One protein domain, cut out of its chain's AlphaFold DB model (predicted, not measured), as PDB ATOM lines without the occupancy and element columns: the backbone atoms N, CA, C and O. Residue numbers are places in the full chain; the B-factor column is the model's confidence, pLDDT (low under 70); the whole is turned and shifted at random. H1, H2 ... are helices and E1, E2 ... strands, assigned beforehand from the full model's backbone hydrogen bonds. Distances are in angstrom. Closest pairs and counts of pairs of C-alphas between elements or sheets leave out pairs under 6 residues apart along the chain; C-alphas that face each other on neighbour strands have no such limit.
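Overview. This is residues 1 to 51 of the 71 residues of the protein "Phage terminase, small subunit, putative, P27 family" of Cronobacter dublinensis 582 (UniProt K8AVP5). A small two-stranded hairpin, E1 and E2, stands at one end, and from it the long helix H2 runs out along the longest axis to the little helix H3 at the other end. The helix H1 folds back beside the hairpin end of H2 and packs on its residues 26 to 30, while the rest of H2 reaches on as a long arm. The 51 printed residues hold three named helices and two named strands, in the order H1, E1, E2, H2, H3, and the two strands make one antiparallel sheet. The class is mostly helix. The whole is only just extended, close to loose, with a radius of gyration of the C-alphas of 14.9 A and spans of 46 by 22 by 11 A.

Along the chain. E1 is residues 14 to 17 and E2 is residues 20 to 23. H2, residues 25 to 43, measures 27.5 A from C-alpha 25 at (-16.763, 28.907, 42.902) to C-alpha 43 at (-21.942, 43.329, 65.739). H1, residues 2 to 11, measures 14.1 A and begins with C-alpha 2 at (-26.554, 38.782, 42.620). H3, residues 48 to 51, has its last C-alpha at (-28.189, 40.621, 72.370).

Arrangement. E1 and E2 form a hairpin, antiparallel neighbours with 140 degrees between their directions. The C-alphas of Thr 16 and Ile 21 face each other at 4.6 A. Within hydrogen-bond range are N 15 and O 22, 2.8 A apart, and N 20 and O 17, 2.9 A apart. The closest C-alphas of E1 and H2 are those of Ala 15 and Pro 25, 7.9 A apart. H1 touches H2, which meets it with residues 26 to 30 alone; their closest C-alphas are those of Ala 4 and Ala 26, at 4.8 A. H1 and H2 run opposite ways at a tilt of 35.3 degrees, only just steep. H2 and H3 are close but not clearly touching, with the closest C-alphas those of Ser 42 and Ser 50, 5.9 A apart. H3 is apart from H1, E1 and E2, and H1 is apart from E2. In H1 and H2 every O i to N i+4 pair is within hydrogen-bond range; H3 is too short for such a pair, and its one O i to N i+3 pair is not within range.

Size, cuts and confidence. The outline is a rod, and the two C-alphas farthest apart, those of Glu 18 and Arg 51, are 47.0 A apart. The printed part has no cut. It begins at residue 1, the chain's first residue, and ends at residue 51 of a chain of 71. The four links between the elements are tight. The mean pLDDT of the printed part is 90.3, and no printed residue is under 70.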
ATOM      1  N   MET A   1     -22.943  39.400  45.078       76.00
ATOM      2  CA  MET A   1     -23.938  38.373  45.461       76.00
ATOM      3  C   MET A   1     -24.855  38.027  44.290       76.00
ATOM      4  O   MET A   1     -24.795  36.892  43.848       76.00
ATOM      5  N   ILE A   2     -25.586  38.995  43.721       88.88
ATOM      6  CA  ILE A   2     -26.554  38.782  42.620       88.88
ATOM      7  C   ILE A   2     -25.959  38.026  41.419       88.88
ATOM      8  O   ILE A   2     -26.536  37.051  40.951       88.88
ATOM      9  N   GLU A   3     -24.776  38.420  40.941       91.31
ATOM     10  CA  GLU A   3     -24.131  37.733  39.809       91.31
ATOM     11  C   GLU A   3     -23.716  36.291  40.142       91.31
ATOM     12  O   GLU A   3     -23.834  35.397  39.308       91.31
ATOM     13  N   ALA A   4     -23.305  36.029  41.386       89.50
ATOM     14  CA  ALA A   4     -22.989  34.676  41.836       89.50
ATOM     15  C   ALA A   4     -24.251  33.801  41.912       89.50
ATOM     16  O   ALA A   4     -24.205  32.628  41.557       89.50
ATOM     17  N   GLU A   5     -25.385  34.363  42.330       90.12
ATOM     18  CA  GLU A   5     -26.667  33.653  42.365       90.12
ATOM     19  C   GLU A   5     -27.184  33.332  40.966       90.12
ATOM     20  O   GLU A   5     -27.565  32.190  40.719       90.12
ATOM     21  N   LYS A   6     -27.116  34.291  40.033       93.31
ATOM     22  CA  LYS A   6     -27.431  34.045  38.618       93.31
ATOM     23  C   LYS A   6     -26.567  32.923  38.053       93.31
ATOM     24  O   LYS A   6     -27.089  32.013  37.425       93.31
ATOM     25  N   MET A   7     -25.263  32.961  38.327       90.56
ATOM     26  CA  MET A   7     -24.318  31.948  37.865       90.56
ATOM     27  C   MET A   7     -24.629  30.563  38.445       90.56
ATOM     28  O   MET A   7     -24.567  29.580  37.719       90.56
ATOM     29  N   ILE A   8     -25.018  30.461  39.719       91.38
ATOM     30  CA  ILE A   8     -25.453  29.185  40.315       91.38
ATOM     31  C   ILE A   8     -26.768  28.706  39.690       91.38
ATOM     32  O   ILE A   8     -26.924  27.515  39.437       91.38
ATOM     33  N   ALA A   9     -27.714  29.613  39.437       91.56
ATOM     34  CA  ALA A   9     -29.006  29.267  38.850       91.56
ATOM     35  C   ALA A   9     -28.873  28.726  37.419       91.56
ATOM     36  O   ALA A   9     -29.619  27.831  37.034       91.56
ATOM     37  N   THR A  10     -27.918  29.244  36.643       91.44
ATOM     38  CA  THR A  10     -27.684  28.817  35.256       91.44
ATOM     39  C   THR A  10     -26.726  27.635  35.139       91.44
ATOM     40  O   THR A  10     -26.956  26.743  34.330       91.44
ATOM     41  N   SER A  11     -25.658  27.615  35.939       87.94
ATOM     42  CA  SER A  11     -24.550  26.646  35.825       87.94
ATOM     43  C   SER A  11     -24.688  25.465  36.788       87.94
ATOM     44  O   SER A  11     -23.947  24.490  36.697       87.94
ATOM     45  N   GLY A  12     -25.616  25.558  37.741       89.19
ATOM     46  CA  GLY A  12     -25.754  24.610  38.835       89.19
ATOM     47  C   GLY A  12     -24.713  24.806  39.940       89.19
ATOM     48  O   GLY A  12     -23.960  25.779  40.000       89.19
ATOM     49  N   ILE A  13     -24.703  23.858  40.877       90.06
ATOM     50  CA  ILE A  13     -23.902  23.935  42.109       90.06
ATOM     51  C   ILE A  13     -22.539  23.233  42.022       90.06
ATOM     52  O   ILE A  13     -21.709  23.332  42.931       90.06
ATOM     53  N   ILE A  14     -22.300  22.524  40.926       90.94
ATOM     54  CA  ILE A  14     -21.113  21.708  40.697       90.94
ATOM     55  C   ILE A  14     -20.386  22.246  39.466       90.94
ATOM     56  O   ILE A  14     -21.015  22.584  38.470       90.94
ATOM     57  N   ALA A  15     -19.061  22.308  39.541       87.69
ATOM     58  CA  ALA A  15     -18.180  22.599  38.422       87.69
ATOM     59  C   ALA A  15     -17.271  21.393  38.163       87.69
ATOM     60  O   ALA A  15     -16.694  20.829  39.096       87.69
ATOM     61  N   THR A  16     -17.121  21.007  36.900       84.94
ATOM     62  CA  THR A  16     -16.198  19.943  36.493       84.94
ATOM     63  C   THR A  16     -14.853  20.561  36.136       84.94
ATOM     64  O   THR A  16     -14.783  21.417  35.259       84.94
ATOM     65  N   GLY A  17     -13.788  20.147  36.823       80.31
ATOM     66  CA  GLY A  17     -12.413  20.520  36.489       80.31
ATOM     67  C   GLY A  17     -11.575  19.304  36.101       80.31
ATOM     68  O   GLY A  17     -12.049  18.172  36.151       80.31
ATOM     69  N   GLU A  18     -10.298  19.525  35.785       78.69
ATOM     70  CA  GLU A  18      -9.360  18.449  35.405       78.69
ATOM     71  C   GLU A  18      -9.207  17.358  36.477       78.69
ATOM     72  O   GLU A  18      -8.953  16.202  36.166       78.69
ATOM     73  N   SER A  19      -9.408  17.711  37.750       83.88
ATOM     74  CA  SER A  19      -9.348  16.788  38.898       83.88
ATOM     75  C   SER A  19     -10.715  16.213  39.297       83.88
ATOM     76  O   SER A  19     -10.844  15.629  40.371       83.88
ATOM     77  N   GLY A  20     -11.741  16.384  38.459       88.12
ATOM     78  CA  GLY A  20     -13.091  15.874  38.682       88.12
ATOM     79  C   GLY A  20     -14.089  16.927  39.167       88.12
ATOM     80  O   GLY A  20     -13.904  18.137  39.005       88.12
ATOM     81  N   ILE A  21     -15.190  16.439  39.735       89.06
ATOM     82  CA  ILE A  21     -16.320  17.244  40.204       89.06
ATOM     83  C   ILE A  21     -15.937  18.015  41.472       89.06
ATOM     84  O   ILE A  21     -15.528  17.434  42.477       89.06
ATOM     85  N   LYS A  22     -16.110  19.337  41.434       91.00
ATOM     86  CA  LYS A  22     -15.893  20.246  42.564       91.00
ATOM     87  C   LYS A  22     -17.096  21.155  42.779       91.00
ATOM     88  O   LYS A  22     -17.969  21.299  41.928       91.00
ATOM     89  N   LYS A  23     -17.129  21.806  43.938       90.75
ATOM     90  CA  LYS A  23     -18.110  22.846  44.259       90.75
ATOM     91  C   LYS A  23     -17.909  24.062  43.352       90.75
ATOM     92  O   LYS A  23     -16.779  24.514  43.170       90.75
ATOM     93  N   HIS A  24     -19.000  24.614  42.832       92.44
ATOM     94  CA  HIS A  24     -18.943  25.793  41.974       92.44
ATOM     95  C   HIS A  24     -18.386  27.022  42.740       92.44
ATOM     96  O   HIS A  24     -18.899  27.333  43.822       92.44
ATOM     97  N   PRO A  25     -17.392  27.771  42.208       91.00
ATOM     98  CA  PRO A  25     -16.763  28.907  42.902       91.00
ATOM     99  C   PRO A  25     -17.745  29.989  43.366       91.00
ATOM    100  O   PRO A  25     -17.614  30.515  44.470       91.00
ATOM    101  N   ALA A  26     -18.782  30.266  42.570       93.12
ATOM    102  CA  ALA A  26     -19.852  31.201  42.926       93.12
ATOM    103  C   ALA A  26     -20.548  30.867  44.263       93.12
ATOM    104  O   ALA A  26     -21.026  31.766  44.951       93.12
ATOM    105  N   ILE A  27     -20.563  29.597  44.687       92.81
ATOM    106  CA  ILE A  27     -21.123  29.225  45.991       92.81
ATOM    107  C   ILE A  27     -20.226  29.707  47.132       92.81
ATOM    108  O   ILE A  27     -20.740  30.084  48.181       92.81
ATOM    109  N   ASN A  28     -18.903  29.715  46.955       92.94
ATOM    110  CA  ASN A  28     -18.001  30.258  47.973       92.94
ATOM    111  C   ASN A  28     -18.223  31.765  48.118       92.94
ATOM    112  O   ASN A  28     -18.470  32.222  49.224       92.94
ATOM    113  N   VAL A  29     -18.323  32.488  46.998       94.38
ATOM    114  CA  VAL A  29     -18.659  33.923  46.999       94.38
ATOM    115  C   VAL A  29     -19.986  34.195  47.720       94.38
ATOM    116  O   VAL A  29     -20.085  35.129  48.514       94.38
ATOM    117  N   ARG A  30     -21.018  33.377  47.476       92.56
ATOM    118  CA  ARG A  30     -22.302  33.494  48.185       92.56
ATOM    119  C   ARG A  30     -22.142  33.239  49.686       92.56
ATOM    120  O   ARG A  30     -22.684  33.992  50.487       92.56
ATOM    121  N   ASN A  31     -21.417  32.190  50.067       93.88
ATOM    122  CA  ASN A  31     -21.198  31.843  51.470       93.88
ATOM    123  C   ASN A  31     -20.418  32.938  52.213       93.88
ATOM    124  O   ASN A  31     -20.781  33.264  53.340       93.88
ATOM    125  N   ASP A  32     -19.409  33.531  51.577       95.19
ATOM    126  CA  ASP A  32     -18.626  34.627  52.148       95.19
ATOM    127  C   ASP A  32     -19.505  35.859  52.391       95.19
ATOM    128  O   ASP A  32     -19.474  36.439  53.475       95.19
ATOM    129  N   ALA A  33     -20.365  36.208  51.427       95.19
ATOM    130  CA  ALA A  33     -21.318  37.305  51.578       95.19
ATOM    131  C   ALA A  33     -22.307  37.059  52.732       95.19
ATOM    132  O   ALA A  33     -22.524  37.938  53.565       95.19
ATOM    133  N   VAL A  34     -22.869  35.849  52.831       95.00
ATOM    134  CA  VAL A  34     -23.778  35.476  53.930       95.00
ATOM    135  C   VAL A  34     -23.062  35.536  55.280       95.00
ATOM    136  O   VAL A  34     -23.610  36.073  56.242       95.00
ATOM    137  N   ALA A  35     -21.825  35.042  55.362       96.12
ATOM    138  CA  ALA A  35     -21.031  35.097  56.584       96.12
ATOM    139  C   ALA A  35     -20.719  36.543  57.006       96.12
ATOM    140  O   ALA A  35     -20.776  36.857  58.195       96.12
ATOM    141  N   GLN A  36     -20.424  37.432  56.055       95.94
ATOM    142  CA  GLN A  36     -20.215  38.857  56.328       95.94
ATOM    143  C   GLN A  36     -21.484  39.530  56.861       95.94
ATOM    144  O   GLN A  36     -21.404  40.268  57.839       95.94
ATOM    145  N   ILE A  37     -22.652  39.229  56.285       95.19
ATOM    146  CA  ILE A  37     -23.942  39.755  56.760       95.19
ATOM    147  C   ILE A  37     -24.250  39.254  58.173       95.19
ATOM    148  O   ILE A  37     -24.618  40.046  59.035       95.19
ATOM    149  N   ALA A  38     -24.058  37.959  58.439       94.75
ATOM    150  CA  ALA A  38     -24.277  37.393  59.769       94.75
ATOM    151  C   ALA A  38     -23.360  38.037  60.822       94.75
ATOM    152  O   ALA A  38     -23.815  38.392  61.908       94.75
ATOM    153  N   ARG A  39     -22.080  38.252  60.487       94.75
ATOM    154  CA  ARG A  39     -21.129  38.962  61.358       94.75
ATOM    155  C   ARG A  39     -21.540  40.413  61.587       94.75
ATOM    156  O   ARG A  39     -21.496  40.868  62.722       94.75
ATOM    157  N   LEU A  40     -21.959  41.122  60.540       95.75
ATOM    158  CA  LEU A  40     -22.447  42.495  60.661       95.75
ATOM    159  C   LEU A  40     -23.673  42.568  61.579       95.75
ATOM    160  O   LEU A  40     -23.697  43.377  62.499       95.75
ATOM    161  N   GLY A  41     -24.659  41.689  61.379       94.19
ATOM    162  CA  GLY A  41     -25.834  41.610  62.246       94.19
ATOM    163  C   GLY A  41     -25.463  41.290  63.691       94.19
ATOM    164  O   GLY A  41     -26.014  41.881  64.614       94.19
ATOM    165  N   SER A  42     -24.471  40.424  63.891       92.94
ATOM    166  CA  SER A  42     -23.965  40.104  65.221       92.94
ATOM    167  C   SER A  42     -23.339  41.306  65.925       92.94
ATOM    168  O   SER A  42     -23.654  41.567  67.084       92.94
ATOM    169  N   LEU A  43     -22.526  42.091  65.213       91.44
ATOM    170  CA  LEU A  43     -21.942  43.329  65.739       91.44
ATOM    171  C   LEU A  43     -23.002  44.375  66.105       91.44
ATOM    172  O   LEU A  43     -22.789  45.164  67.017       91.44
ATOM    173  N   LEU A  44     -24.147  44.361  65.423       92.56
ATOM    174  CA  LEU A  44     -25.296  45.218  65.722       92.56
ATOM    175  C   LEU A  44     -26.208  44.657  66.831       92.56
ATOM    176  O   LEU A  44     -27.250  45.241  67.113       92.56
ATOM    177  N   GLY A  45     -25.871  43.513  67.438       89.81
ATOM    178  CA  GLY A  45     -26.700  42.889  68.477       89.81
ATOM    179  C   GLY A  45     -27.970  42.217  67.945       89.81
ATOM    180  O   GLY A  45     -28.913  41.980  68.702       89.81
ATOM    181  N   LEU A  46     -28.028  41.917  66.645       91.94
ATOM    182  CA  LEU A  46     -29.187  41.281  66.012       91.94
ATOM    183  C   LEU A  46     -29.181  39.756  66.152       91.94
ATOM    184  O   LEU A  46     -30.198  39.125  65.865       91.94
ATOM    185  N   ASP A  47     -28.073  39.155  66.598       90.00
ATOM    186  CA  ASP A  47     -28.054  37.744  66.974       90.00
ATOM    187  C   ASP A  47     -28.307  37.557  68.487       90.00
ATOM    188  O   ASP A  47     -27.908  38.409  69.290       90.00
ATOM    189  N   PRO A  48     -28.952  36.448  68.902       83.31
ATOM    190  CA  PRO A  48     -29.318  36.211  70.298       83.31
ATOM    191  C   PRO A  48     -28.146  36.268  71.281       83.31
ATOM    192  O   PRO A  48     -28.334  36.725  72.405       83.31
ATOM    193  N   MET A  49     -26.942  35.839  70.882       84.38
ATOM    194  CA  MET A  49     -25.774  35.833  71.768       84.38
ATOM    195  C   MET A  49     -25.236  37.245  71.979       84.38
ATOM    196  O   MET A  49     -24.931  37.616  73.112       84.38
ATOM    197  N   SER A  50     -25.144  38.053  70.921       84.00
ATOM    198  CA  SER A  50     -24.756  39.458  71.064       84.00
ATOM    199  C   SER A  50     -25.810  40.272  71.810       84.00
ATOM    200  O   SER A  50     -25.449  41.077  72.665       84.00
ATOM    201  N   ARG A  51     -27.105  40.003  71.591       82.56
ATOM    202  CA  ARG A  51     -28.189  40.621  72.370       82.56
ATOM    203  C   ARG A  51     -28.129  40.228  73.846       82.56
ATOM    204  O   ARG A  51     -28.240  41.099  74.698       82.56
TER     205      ARG A  51